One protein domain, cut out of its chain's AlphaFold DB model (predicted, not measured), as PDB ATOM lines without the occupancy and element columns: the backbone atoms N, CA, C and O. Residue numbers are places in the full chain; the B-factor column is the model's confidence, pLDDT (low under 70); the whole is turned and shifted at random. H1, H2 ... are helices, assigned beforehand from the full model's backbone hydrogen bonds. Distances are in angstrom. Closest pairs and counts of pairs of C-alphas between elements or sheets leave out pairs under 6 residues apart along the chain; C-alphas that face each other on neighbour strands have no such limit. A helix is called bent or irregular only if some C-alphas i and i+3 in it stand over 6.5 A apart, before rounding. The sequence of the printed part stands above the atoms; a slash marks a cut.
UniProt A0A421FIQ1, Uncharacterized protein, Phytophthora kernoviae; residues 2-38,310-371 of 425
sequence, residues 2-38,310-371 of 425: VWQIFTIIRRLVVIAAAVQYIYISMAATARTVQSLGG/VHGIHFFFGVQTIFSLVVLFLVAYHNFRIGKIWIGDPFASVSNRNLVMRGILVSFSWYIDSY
ATOM      1  N   VAL A   2     102.124  93.156 134.780       72.44
ATOM      2  CA  VAL A   2     101.828  94.086 133.657       72.44
ATOM      3  C   VAL A   2     102.247  95.543 133.928       72.44
ATOM      4  O   VAL A   2     102.893  96.166 133.093       72.44
ATOM      5  N   TRP A   3     101.976  96.070 135.127       75.75
ATOM      6  CA  TRP A   3     102.347  97.443 135.512       75.75
ATOM      7  C   TRP A   3     103.866  97.684 135.593       75.75
ATOM      8  O   TRP A   3     104.358  98.753 135.235       75.75
ATOM      9  N   GLN A   4     104.629  96.680 136.031       75.31
ATOM     10  CA  GLN A   4     106.092  96.763 136.110       75.31
ATOM     11  C   GLN A   4     106.716  96.755 134.714       75.31
ATOM     12  O   GLN A   4     107.596  97.565 134.436       75.31
ATOM     13  N   ILE A   5     106.203  95.905 133.820       79.94
ATOM     14  CA  ILE A   5     106.610  95.865 132.411       79.94
ATOM     15  C   ILE A   5     106.302  97.207 131.736       79.94
ATOM     16  O   ILE A   5     107.188  97.800 131.129       79.94
ATOM     17  N   PHE A   6     105.090  97.740 131.920       84.31
ATOM     18  CA  PHE A   6     104.713  99.060 131.408       84.31
ATOM     19  C   PHE A   6     105.638 100.173 131.923       84.31
ATOM     20  O   PHE A   6     106.090 101.013 131.150       84.31
ATOM     21  N   THR A   7     105.976 100.156 133.213       80.88
ATOM     22  CA  THR A   7     106.869 101.155 133.823       80.88
ATOM     23  C   THR A   7     108.279 101.096 133.236       80.88
ATOM     24  O   THR A   7     108.879 102.138 132.971       80.88
ATOM     25  N   ILE A   8     108.805  99.892 133.001       80.69
ATOM     26  CA  ILE A   8     110.112  99.692 132.363       80.69
ATOM     27  C   ILE A   8     110.075 100.191 130.915       80.69
ATOM     28  O   ILE A   8     110.935 100.979 130.534       80.69
ATOM     29  N   ILE A   9     109.055  99.813 130.137       84.50
ATOM     30  CA  ILE A   9     108.883 100.274 128.750       84.50
ATOM     31  C   ILE A   9     108.801 101.800 128.697       84.50
ATOM     32  O   ILE A   9     109.532 102.424 127.931       84.50
ATOM     33  N   ARG A  10     107.982 102.421 129.555       84.44
ATOM     34  CA  ARG A  10     107.875 103.882 129.658       84.44
ATOM     35  C   ARG A  10     109.246 104.515 129.886       84.44
ATOM     36  O   ARG A  10     109.606 105.453 129.189       84.44
ATOM     37  N   ARG A  11     110.029 103.996 130.832       82.25
ATOM     38  CA  ARG A  11     111.367 104.519 131.156       82.25
ATOM     39  C   ARG A  11     112.355 104.360 130.001       82.25
ATOM     40  O   ARG A  11     113.119 105.282 129.739       82.25
ATOM     41  N   LEU A  12     112.294 103.249 129.268       83.69
ATOM     42  CA  LEU A  12     113.095 103.050 128.057       83.69
ATOM     43  C   LEU A  12     112.724 104.048 126.951       83.69
ATOM     44  O   LEU A  12     113.616 104.634 126.344       83.69
ATOM     45  N   VAL A  13     111.431 104.307 126.736       84.81
ATOM     46  CA  VAL A  13     110.958 105.332 125.785       84.81
ATOM     47  C   VAL A  13     111.450 106.722 126.189       84.81
ATOM     48  O   VAL A  13     111.889 107.499 125.346       84.81
ATOM     49  N   VAL A  14     111.429 107.034 127.483       81.75
ATOM     50  CA  VAL A  14     111.911 108.319 128.002       81.75
ATOM     51  C   VAL A  14     113.432 108.463 127.814       81.75
ATOM     52  O   VAL A  14     113.901 109.542 127.454       81.75
ATOM     53  N   ILE A  15     114.210 107.388 127.978       83.88
ATOM     54  CA  ILE A  15     115.644 107.372 127.638       83.88
ATOM     55  C   ILE A  15     115.852 107.594 126.137       83.88
ATOM     56  O   ILE A  15     116.680 108.421 125.763       83.88
ATOM     57  N   ALA A  16     115.074 106.930 125.279       85.38
ATOM     58  CA  ALA A  16     115.143 107.141 123.834       85.38
ATOM     59  C   ALA A  16     114.833 108.600 123.451       85.38
ATOM     60  O   ALA A  16     115.557 109.196 122.655       85.38
ATOM     61  N   ALA A  17     113.827 109.217 124.078       83.25
ATOM     62  CA  ALA A  17     113.511 110.631 123.887       83.25
ATOM     63  C   ALA A  17     114.650 111.561 124.350       83.25
ATOM     64  O   ALA A  17     114.939 112.553 123.685       83.25
ATOM     65  N   ALA A  18     115.334 111.236 125.452       83.19
ATOM     66  CA  ALA A  18     116.497 111.993 125.918       83.19
ATOM     67  C   ALA A  18     117.685 111.892 124.944       83.19
ATOM     68  O   ALA A  18     118.338 112.896 124.666       83.19
ATOM     69  N   VAL A  19     117.933 110.708 124.377       86.12
ATOM     70  CA  VAL A  19     118.951 110.510 123.330       86.12
ATOM     71  C   VAL A  19     118.597 111.302 122.069       86.12
ATOM     72  O   VAL A  19     119.449 112.013 121.539       86.12
ATOM     73  N   GLN A  20     117.334 111.260 121.633       83.50
ATOM     74  CA  GLN A  20     116.849 112.066 120.510       83.50
ATOM     75  C   GLN A  20     117.034 113.568 120.770       83.50
ATOM     76  O   GLN A  20     117.465 114.306 119.887       83.50
ATOM     77  N   TYR A  21     116.753 114.031 121.990       82.62
ATOM     78  CA  TYR A  21     116.949 115.427 122.378       82.62
ATOM     79  C   TYR A  21     118.422 115.850 122.330       82.62
ATOM     80  O   TYR A  21     118.728 116.941 121.844       82.62
ATOM     81  N   ILE A  22     119.338 114.995 122.801       85.25
ATOM     82  CA  ILE A  22     120.784 115.230 122.689       85.25
ATOM     83  C   ILE A  22     121.174 115.343 121.219       85.25
ATOM     84  O   ILE A  22     121.838 116.307 120.853       85.25
ATOM     85  N   TYR A  23     120.727 114.408 120.378       81.94
ATOM     86  CA  TYR A  23     121.008 114.441 118.946       81.94
ATOM     87  C   TYR A  23     120.559 115.764 118.313       81.94
ATOM     88  O   TYR A  23     121.368 116.438 117.681       81.94
ATOM     89  N   ILE A  24     119.310 116.182 118.550       75.88
ATOM     90  CA  ILE A  24     118.773 117.449 118.030       75.88
ATOM     91  C   ILE A  24     119.585 118.644 118.547       75.88
ATOM     92  O   ILE A  24     119.927 119.531 117.773       75.88
ATOM     93  N   SER A  25     119.934 118.661 119.835       78.06
ATOM     94  CA  SER A  25     120.676 119.769 120.453       78.06
ATOM     95  C   SER A  25     122.106 119.893 119.912       78.06
ATOM     96  O   SER A  25     122.577 120.993 119.617       78.06
ATOM     97  N   MET A  26     122.795 118.764 119.729       82.38
ATOM     98  CA  MET A  26     124.138 118.735 119.144       82.38
ATOM     99  C   MET A  26     124.101 119.068 117.648       82.38
ATOM    100  O   MET A  26     124.954 119.810 117.170       82.38
ATOM    101  N   ALA A  27     123.087 118.594 116.918       69.88
ATOM    102  CA  ALA A  27     122.872 118.960 115.522       69.88
ATOM    103  C   ALA A  27     122.608 120.466 115.369       69.88
ATOM    104  O   ALA A  27     123.236 121.105 114.531       69.88
ATOM    105  N   ALA A  28     121.754 121.055 116.213       68.12
ATOM    106  CA  ALA A  28     121.499 122.497 116.233       68.12
ATOM    107  C   ALA A  28     122.776 123.305 116.521       68.12
ATOM    108  O   ALA A  28     123.033 124.314 115.867       68.12
ATOM    109  N   THR A  29     123.627 122.816 117.429       73.94
ATOM    110  CA  THR A  29     124.938 123.427 117.710       73.94
ATOM    111  C   THR A  29     125.855 123.380 116.486       73.94
ATOM    112  O   THR A  29     126.463 124.383 116.126       73.94
ATOM    113  N   ALA A  30     125.942 122.234 115.807       68.56
ATOM    114  CA  ALA A  30     126.747 122.112 114.595       68.56
ATOM    115  C   ALA A  30     126.245 123.051 113.482       68.56
ATOM    116  O   ALA A  30     127.050 123.703 112.819       68.56
ATOM    117  N   ARG A  31     124.921 123.173 113.317       63.69
ATOM    118  CA  ARG A  31     124.300 124.116 112.371       63.69
ATOM    119  C   ARG A  31     124.563 125.576 112.737       63.69
ATOM    120  O   ARG A  31     124.849 126.364 111.848       63.69
ATOM    121  N   THR A  32     124.554 125.911 114.025       66.81
ATOM    122  CA  THR A  32     124.908 127.248 114.528       66.81
ATOM    123  C   THR A  32     126.313 127.654 114.084       66.81
ATOM    124  O   THR A  32     126.502 128.725 113.520       66.81
ATOM    125  N   VAL A  33     127.299 126.771 114.280       71.06
ATOM    126  CA  VAL A  33     128.692 127.031 113.875       71.06
ATOM    127  C   VAL A  33     128.815 127.176 112.357       71.06
ATOM    128  O   VAL A  33     129.535 128.050 111.885       71.06
ATOM    129  N   GLN A  34     128.094 126.352 111.590       62.28
ATOM    130  CA  GLN A  34     128.051 126.460 110.128       62.28
ATOM    131  C   GLN A  34     127.477 127.808 109.666       62.28
ATOM    132  O   GLN A  34     128.054 128.429 108.781       62.28
ATOM    133  N   SER A  35     126.391 128.269 110.289       62.78
ATOM    134  CA  SER A  35     125.722 129.531 109.943       62.78
ATOM    135  C   SER A  35     126.567 130.762 110.285       62.78
ATOM    136  O   SER A  35     126.678 131.685 109.484       62.78
ATOM    137  N   LEU A  36     127.242 130.748 111.443       65.06
ATOM    138  CA  LEU A  36     128.193 131.801 111.830       65.06
ATOM    139  C   LEU A  36     129.388 131.882 110.873       65.06
ATOM    140  O   LEU A  36     129.928 132.957 110.635       65.06
ATOM    141  N   GLY A  37     129.827 130.734 110.354       66.50
ATOM    142  CA  GLY A  37     130.965 130.639 109.444       66.50
ATOM    143  C   GLY A  37     130.633 130.896 107.975       66.50
ATOM    144  O   GLY A  37     131.548 130.831 107.158       66.50
ATOM    145  N   GLY A  38     129.365 131.131 107.618       63.53
ATOM    146  CA  GLY A  38     128.971 131.276 106.216       63.53
ATOM    147  C   GLY A  38     129.150 129.997 105.408       63.53
ATOM    148  O   GLY A  38     129.578 130.053 104.259       63.53
ATOM    149  N   VAL A 310     123.283 132.721 119.406       70.06
ATOM    150  CA  VAL A 310     122.242 132.638 120.439       70.06
ATOM    151  C   VAL A 310     121.696 131.204 120.539       70.06
ATOM    152  O   VAL A 310     121.437 130.702 121.637       70.06
ATOM    153  N   HIS A 311     121.645 130.477 119.417       67.56
ATOM    154  CA  HIS A 311     121.285 129.054 119.364       67.56
ATOM    155  C   HIS A 311     122.371 128.130 119.938       67.56
ATOM    156  O   HIS A 311     122.106 126.958 120.225       67.56
ATOM    157  N   GLY A 312     123.561 128.657 120.247       70.75
ATOM    158  CA  GLY A 312     124.601 127.973 121.021       70.75
ATOM    159  C   GLY A 312     124.130 127.523 122.411       70.75
ATOM    160  O   GLY A 312     124.726 126.626 123.007       70.75
ATOM    161  N   ILE A 313     123.004 128.047 122.908       76.19
ATOM    162  CA  ILE A 313     122.336 127.549 124.118       76.19
ATOM    163  C   ILE A 313     121.999 126.046 124.042       76.19
ATOM    164  O   ILE A 313     122.047 125.339 125.056       76.19
ATOM    165  N   HIS A 314     121.735 125.525 122.838       76.88
ATOM    166  CA  HIS A 314     121.462 124.106 122.618       76.88
ATOM    167  C   HIS A 314     122.657 123.215 122.972       76.88
ATOM    168  O   HIS A 314     122.447 122.107 123.469       76.88
ATOM    169  N   PHE A 315     123.893 123.701 122.833       84.94
ATOM    170  CA  PHE A 315     125.081 122.971 123.275       84.94
ATOM    171  C   PHE A 315     125.014 122.678 124.775       84.94
ATOM    172  O   PHE A 315     125.131 121.528 125.206       84.94
ATOM    173  N   PHE A 316     124.731 123.709 125.576       85.19
ATOM    174  CA  PHE A 316     124.618 123.580 127.027       85.19
ATOM    175  C   PHE A 316     123.462 122.659 127.427       85.19
ATOM    176  O   PHE A 316     123.609 121.835 128.332       85.19
ATOM    177  N   PHE A 317     122.327 122.732 126.725       83.56
ATOM    178  CA  PHE A 317     121.206 121.822 126.960       83.56
ATOM    179  C   PHE A 317     121.547 120.363 126.632       83.56
ATOM    180  O   PHE A 317     121.167 119.459 127.391       83.56
ATOM    181  N   GLY A 318     122.282 120.127 125.542       84.44
ATOM    182  CA  GLY A 318     122.786 118.814 125.153       84.44
ATOM    183  C   GLY A 318     123.727 118.238 126.210       84.44
ATOM    184  O   GLY A 318     123.466 117.158 126.740       84.44
ATOM    185  N   VAL A 319     124.753 118.998 126.605       88.38
ATOM    186  CA  VAL A 319     125.738 118.601 127.630       88.38
ATOM    187  C   VAL A 319     125.074 118.319 128.979       88.38
ATOM    188  O   VAL A 319     125.361 117.300 129.608       88.38
ATOM    189  N   GLN A 320     124.127 119.155 129.413       85.81
ATOM    190  CA  GLN A 320     123.377 118.920 130.650       85.81
ATOM    191  C   GLN A 320     122.576 117.606 130.600       85.81
ATOM    192  O   GLN A 320     122.473 116.886 131.600       85.81
ATOM    193  N   THR A 321     121.998 117.283 129.441       84.31
ATOM    194  CA  THR A 321     121.229 116.043 129.255       84.31
ATOM    195  C   THR A 321     122.157 114.826 129.225       84.31
ATOM    196  O   THR A 321     121.849 113.822 129.866       84.31
ATOM    197  N   ILE A 322     123.332 114.936 128.592       88.62
ATOM    198  CA  ILE A 322     124.389 113.912 128.639       88.62
ATOM    199  C   ILE A 322     124.814 113.649 130.086       88.62
ATOM    200  O   ILE A 322     124.795 112.503 130.526       88.62
ATOM    201  N   PHE A 323     125.127 114.697 130.854       87.88
ATOM    202  CA  PHE A 323     125.502 114.561 132.262       87.88
ATOM    203  C   PHE A 323     124.413 113.845 133.075       87.88
ATOM    204  O   PHE A 323     124.704 112.936 133.852       87.88
ATOM    205  N   SER A 324     123.145 114.192 132.840       84.62
ATOM    206  CA  SER A 324     122.005 113.550 133.504       84.62
ATOM    207  C   SER A 324     121.894 112.061 133.159       84.62
ATOM    208  O   SER A 324     121.648 111.247 134.049       84.62
ATOM    209  N   LEU A 325     122.127 111.684 131.896       86.69
ATOM    210  CA  LEU A 325     122.166 110.282 131.475       86.69
ATOM    211  C   LEU A 325     123.351 109.522 132.074       86.69
ATOM    212  O   LEU A 325     123.180 108.370 132.463       86.69
ATOM    213  N   VAL A 326     124.521 110.153 132.202       88.62
ATOM    214  CA  VAL A 326     125.693 109.548 132.854       88.62
ATOM    215  C   VAL A 326     125.402 109.268 134.327       88.62
ATOM    216  O   VAL A 326     125.617 108.150 134.790       88.62
ATOM    217  N   VAL A 327     124.850 110.239 135.060       87.00
ATOM    218  CA  VAL A 327     124.451 110.042 136.464       87.00
ATOM    219  C   VAL A 327     123.397 108.940 136.577       87.00
ATOM    220  O   VAL A 327     123.532 108.044 137.411       87.00
ATOM    221  N   LEU A 328     122.378 108.952 135.712       86.38
ATOM    222  CA  LEU A 328     121.351 107.912 135.682       86.38
ATOM    223  C   LEU A 328     121.957 106.525 135.444       86.38
ATOM    224  O   LEU A 328     121.598 105.577 136.141       86.38
ATOM    225  N   PHE A 329     122.880 106.413 134.488       87.75
ATOM    226  CA  PHE A 329     123.584 105.174 134.185       87.75
ATOM    227  C   PHE A 329     124.386 104.678 135.390       87.75
ATOM    228  O   PHE A 329     124.269 103.508 135.746       87.75
ATOM    229  N   LEU A 330     125.129 105.556 136.072       89.75
ATOM    230  CA  LEU A 330     125.893 105.200 137.272       89.75
ATOM    231  C   LEU A 330     124.986 104.685 138.400       89.75
ATOM    232  O   LEU A 330     125.291 103.664 139.019       89.75
ATOM    233  N   VAL A 331     123.848 105.343 138.646       87.62
ATOM    234  CA  VAL A 331     122.889 104.920 139.681       87.62
ATOM    235  C   VAL A 331     122.194 103.610 139.298       87.62
ATOM    236  O   VAL A 331     122.033 102.728 140.146       87.62
ATOM    237  N   ALA A 332     121.799 103.448 138.034       86.56
ATOM    238  CA  ALA A 332     121.214 102.206 137.532       86.56
ATOM    239  C   ALA A 332     122.213 101.043 137.627       86.56
ATOM    240  O   ALA A 332     121.861  99.971 138.118       86.56
ATOM    241  N   TYR A 333     123.472 101.277 137.250       88.44
ATOM    242  CA  TYR A 333     124.556 100.305 137.359       88.44
ATOM    243  C   TYR A 333     124.811  99.901 138.814       88.44
ATOM    244  O   TYR A 333     124.870  98.712 139.119       88.44
ATOM    245  N   HIS A 334     124.890 100.865 139.736       89.88
ATOM    246  CA  HIS A 334     125.047 100.587 141.164       89.88
ATOM    247  C   HIS A 334     123.904  99.720 141.718       89.88
ATOM    248  O   HIS A 334     124.155  98.721 142.391       89.88
ATOM    249  N   ASN A 335     122.651 100.049 141.395       87.19
ATOM    250  CA  ASN A 335     121.497  99.255 141.827       87.19
ATOM    251  C   ASN A 335     121.507  97.845 141.225       87.19
ATOM    252  O   ASN A 335     121.252  96.874 141.940       87.19
ATOM    253  N   PHE A 336     121.874  97.725 139.948       88.56
ATOM    254  CA  PHE A 336     122.025  96.437 139.281       88.56
ATOM    255  C   PHE A 336     123.082  95.563 139.972       88.56
ATOM    256  O   PHE A 336     122.837  94.385 140.220       88.56
ATOM    257  N   ARG A 337     124.218  96.148 140.386       90.81
ATOM    258  CA  ARG A 337     125.265  95.457 141.163       90.81
ATOM    259  C   ARG A 337     124.783  94.959 142.530       90.81
ATOM    260  O   ARG A 337     125.343  93.993 143.034       90.81
ATOM    261  N   ILE A 338     123.752  95.582 143.103       92.88
ATOM    262  CA  ILE A 338     123.115  95.184 144.373       92.88
ATOM    263  C   ILE A 338     121.913  94.239 144.122       92.88
ATOM    264  O   ILE A 338     121.152  93.915 145.030       92.88
ATOM    265  N   GLY A 339     121.724  93.765 142.885       87.44
ATOM    266  CA  GLY A 339     120.657  92.828 142.514       87.44
ATOM    267  C   GLY A 339     119.283  93.478 142.324       87.44
ATOM    268  O   GLY A 339     118.274  92.780 142.261       87.44
ATOM    269  N   LYS A 340     119.218  94.813 142.232       84.75
ATOM    270  CA  LYS A 340     117.974  95.565 142.032       84.75
ATOM    271  C   LYS A 340     117.887  96.077 140.599       84.75
ATOM    272  O   LYS A 340     118.752  96.818 140.139       84.75
ATOM    273  N   ILE A 341     116.798  95.755 139.904       78.12
ATOM    274  CA  ILE A 341     116.492  96.369 138.606       78.12
ATOM    275  C   ILE A 341     115.845  97.729 138.870       78.12
ATOM    276  O   ILE A 341     114.679  97.816 139.254       78.12
ATOM    277  N   TRP A 342     116.616  98.797 138.669       79.56
ATOM    278  CA  TRP A 342     116.142 100.171 138.787       79.56
ATOM    279  C   TRP A 342     116.609 100.992 137.587       79.56
ATOM    280  O   TRP A 342     117.800 101.095 137.312       79.56
ATOM    281  N   ILE A 343     115.649 101.587 136.884       75.19
ATOM    282  CA  ILE A 343     115.880 102.561 135.815       75.19
ATOM    283  C   ILE A 343     115.158 103.828 136.256       75.19
ATOM    284  O   ILE A 343     113.943 103.800 136.386       75.19
ATOM    285  N   GLY A 344     115.858 104.907 136.577       72.12
ATOM    286  CA  GLY A 344     115.232 106.203 136.870       72.12
ATOM    287  C   GLY A 344     114.719 106.917 135.615       72.12
ATOM    288  O   GLY A 344     114.951 106.468 134.494       72.12
ATOM    289  N   ASP A 345     114.037 108.048 135.799       68.50
ATOM    290  CA  ASP A 345     113.655 108.919 134.685       68.50
ATOM    291  C   ASP A 345     114.822 109.886 134.372       68.50
ATOM    292  O   ASP A 345     115.251 110.627 135.261       68.50
ATOM    293  N   PRO A 346     115.343 109.932 133.130       62.56
ATOM    294  CA  PRO A 346     116.474 110.792 132.755       62.56
ATOM    295  C   PRO A 346     116.147 112.290 132.814       62.56
ATOM    296  O   PRO A 346     117.054 113.112 132.909       62.56
ATOM    297  N   PHE A 347     114.858 112.643 132.817       59.81
ATOM    298  CA  PHE A 347     114.366 114.010 133.002       59.81
ATOM    299  C   PHE A 347     114.066 114.358 134.465       59.81
ATOM    300  O   PHE A 347     113.564 115.443 134.724       59.81
ATOM    301  N   ALA A 348     114.396 113.509 135.447       52.06
ATOM    302  CA  ALA A 348     114.265 113.895 136.856       52.06
ATOM    303  C   ALA A 348     115.122 115.138 137.208       52.06
ATOM    304  O   ALA A 348     114.788 115.877 138.130       52.06
ATOM    305  N   SER A 349     116.183 115.414 136.434       49.28
ATOM    306  CA  SER A 349     116.983 116.651 136.489       49.28
ATOM    307  C   SER A 349     116.408 117.809 135.649       49.28
ATOM    308  O   SER A 349     116.764 118.974 135.853       49.28
ATOM    309  N   VAL A 350     115.482 117.529 134.730       52.50
ATOM    310  CA  VAL A 350     114.721 118.525 133.966       52.50
ATOM    311  C   VAL A 350     113.371 118.693 134.656       52.50
ATOM    312  O   VAL A 350     112.338 118.218 134.197       52.50
ATOM    313  N   SER A 351     113.386 119.357 135.814       58.25
ATOM    314  CA  SER A 351     112.152 119.760 136.494       58.25
ATOM    315  C   SER A 351     111.223 120.518 135.529       58.25
ATOM    316  O   SER A 351     111.709 121.178 134.608       58.25
ATOM    317  N   ASN A 352     109.904 120.506 135.766       64.75
ATOM    318  CA  ASN A 352     108.961 121.361 135.021       64.75
ATOM    319  C   ASN A 352     109.465 122.812 134.946       64.75
ATOM    320  O   ASN A 352     109.362 123.456 133.909       64.75
ATOM    321  N   ARG A 353     110.101 123.294 136.021       65.25
ATOM    322  CA  ARG A 353     110.749 124.605 136.074       65.25
ATOM    323  C   ARG A 353     111.891 124.747 135.063       65.25
ATOM    324  O   ARG A 353     111.950 125.762 134.385       65.25
ATOM    325  N   ASN A 354     112.771 123.753 134.933       66.75
ATOM    326  CA  ASN A 354     113.855 123.771 133.946       66.75
ATOM    327  C   ASN A 354     113.319 123.694 132.514       66.75
ATOM    328  O   ASN A 354     113.807 124.422 131.661       66.75
ATOM    329  N   LEU A 355     112.306 122.867 132.243       67.38
ATOM    330  CA  LEU A 355     111.687 122.792 130.915       67.38
ATOM    331  C   LEU A 355     111.031 124.124 130.521       67.38
ATOM    332  O   LEU A 355     111.266 124.623 129.424       67.38
ATOM    333  N   VAL A 356     110.267 124.727 131.438       74.31
ATOM    334  CA  VAL A 356     109.639 126.041 131.239       74.31
ATOM    335  C   VAL A 356     110.700 127.125 131.054       74.31
ATOM    336  O   VAL A 356     110.592 127.915 130.124       74.31
ATOM    337  N   MET A 357     111.766 127.127 131.860       76.31
ATOM    338  CA  MET A 357     112.868 128.081 131.696       76.31
ATOM    339  C   MET A 357     113.597 127.911 130.364       76.31
ATOM    340  O   MET A 357     113.917 128.908 129.732       76.31
ATOM    341  N   ARG A 358     113.812 126.678 129.888       74.50
ATOM    342  CA  ARG A 358     114.361 126.437 128.543       74.50
ATOM    343  C   ARG A 358     113.442 127.004 127.461       74.50
ATOM    344  O   ARG A 358     113.933 127.667 126.559       74.50
ATOM    345  N   GLY A 359     112.129 126.802 127.576       75.94
ATOM    346  CA  GLY A 359     111.147 127.390 126.659       75.94
ATOM    347  C   GLY A 359     111.148 128.924 126.676       75.94
ATOM    348  O   GLY A 359     111.097 129.545 125.616       75.94
ATOM    349  N   ILE A 360     111.277 129.539 127.857       83.56
ATOM    350  CA  ILE A 360     111.409 130.996 128.007       83.56
ATOM    351  C   ILE A 360     112.706 131.487 127.365       83.56
ATOM    352  O   ILE A 360     112.670 132.462 126.626       83.56
ATOM    353  N   LEU A 361     113.830 130.808 127.600       79.31
ATOM    354  CA  LEU A 361     115.123 131.170 127.013       79.31
ATOM    355  C   LEU A 361     115.101 131.065 125.485       79.31
ATOM    356  O   LEU A 361     115.616 131.958 124.827       79.31
ATOM    357  N   VAL A 362     114.449 130.038 124.930       75.00
ATOM    358  CA  VAL A 362     114.242 129.907 123.477       75.00
ATOM    359  C   VAL A 362     113.326 131.018 122.940       75.00
ATOM    360  O   VAL A 362     113.584 131.609 121.896       75.00
ATOM    361  N   SER A 363     112.269 131.365 123.675       78.38
ATOM    362  CA  SER A 363     111.382 132.472 123.285       78.38
ATOM    363  C   SER A 363     112.106 133.821 123.340       78.38
ATOM    364  O   SER A 363     111.904 134.675 122.484       78.38
ATOM    365  N   PHE A 364     112.981 134.002 124.331       80.44
ATOM    366  CA  PHE A 364     113.813 135.188 124.476       80.44
ATOM    367  C   PHE A 364     114.903 135.250 123.403       80.44
ATOM    368  O   PHE A 364     115.163 136.330 122.884       80.44
ATOM    369  N   SER A 365     115.481 134.112 122.997       71.50
ATOM    370  CA  SER A 365     116.396 134.077 121.854       71.50
ATOM    371  C   SER A 365     115.710 134.495 120.561       71.50
ATOM    372  O   SER A 365     116.283 135.273 119.813       71.50
ATOM    373  N   TRP A 366     114.466 134.058 120.329       68.81
ATOM    374  CA  TRP A 366     113.699 134.522 119.170       68.81
ATOM    375  C   TRP A 366     113.407 136.015 119.237       68.81
ATOM    376  O   TRP A 366     113.463 136.679 118.215       68.81
ATOM    377  N   TYR A 367     113.115 136.550 120.424       74.94
ATOM    378  CA  TYR A 367     112.903 137.985 120.595       74.94
ATOM    379  C   TYR A 367     114.165 138.804 120.279       74.94
ATOM    380  O   TYR A 367     114.063 139.830 119.616       74.94
ATOM    381  N   ILE A 368     115.342 138.349 120.727       70.00
ATOM    382  CA  ILE A 368     116.630 138.989 120.409       70.00
ATOM    383  C   ILE A 368     116.908 138.940 118.901       70.00
ATOM    384  O   ILE A 368     117.348 139.932 118.334       70.00
ATOM    385  N   ASP A 369     116.593 137.816 118.261       60.91
ATOM    386  CA  ASP A 369     116.708 137.584 116.815       60.91
ATOM    387  C   ASP A 369     115.563 138.231 116.003       60.91
ATOM    388  O   ASP A 369     115.277 137.829 114.881       60.91
ATOM    389  N   SER A 370     114.811 139.177 116.581       66.94
ATOM    390  CA  SER A 370     113.669 139.848 115.929       66.94
ATOM    391  C   SER A 370     112.647 138.896 115.278       66.94
ATOM    392  O   SER A 370     111.937 139.261 114.344       66.94
ATOM    393  N   TYR A 371     112.527 137.672 115.804       63.34
ATOM    394  CA  TYR A 371     111.709 136.575 115.282       63.34
ATOM    395  C   TYR A 371     112.082 136.103 113.864       63.34
ATOM    396  O   TYR A 371     111.256 135.480 113.187       63.34
TER     397      TYR A 371
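This is residues 2 to 38 and 310 to 371 of the 425 residues of an uncharacterized protein of Phytophthora kernoviae (UniProt A0A421FIQ1). Two long helices, H1 and H2, cross as a narrow X, running opposite ways. From the far end of H2 a long link folds back, and the shorter helix H3 then runs on near the beginning of H2, with few contacts. The printed part has 99 residues with three named helices, in the order H1, H2, H3, and no named strand; the class is all helix. The whole is loose, with a radius of gyration of the C-alphas of 16.6 A, and rod-like, spanning 53 by 25 by 19 A.

Look first at H1, residues 2 to 36, and H2, residues 310 to 337: they touch at a shallow tilt of 32 degrees, opposite ways. Their closest C-alphas are those of Ile 22 and Gly 318, 4.8 A apart; H1 touches with residues 18 to 32 alone and H2 with residues 311 to 322 alone. Go on to H3, residues 352 to 368, which is close to H2 but not clearly touching, the closest C-alphas being those of Val 310 and Ser 365, at 6.2 A. H2 and H3 run opposite ways at a shallow tilt of 18 degrees. H1 and H3 are apart. Every O i to N i+4 pair is within hydrogen-bond range in H1 and H3, and 21 of 24 are in H2.

Find C-alpha 2 at (101.828, 94.086, 133.657); from there H1 runs 50.9 A to C-alpha 36. H2 begins at C-alpha 310, at (122.242, 132.638, 120.439), and measures 42.7 A; it is neither bent nor irregular, but only just: C-alphas 310 and 313 are 6.3 A apart. H3 measures 24.1 A and ends at C-alpha 368, at (116.630, 138.989, 120.409).

The C-alphas farthest apart are those of Gly 339 and Ser 370, at 54.5 A. Residues 39 to 309 are not printed, and C-alphas 38 and 310 are 15.8 A apart across this cut. The link from H2 to H3, residues 338 to 351, is long. Mean pLDDT of the printed part is 77.0; among the 26 residues under 70 are residues 34 to 38 and 345 to 355.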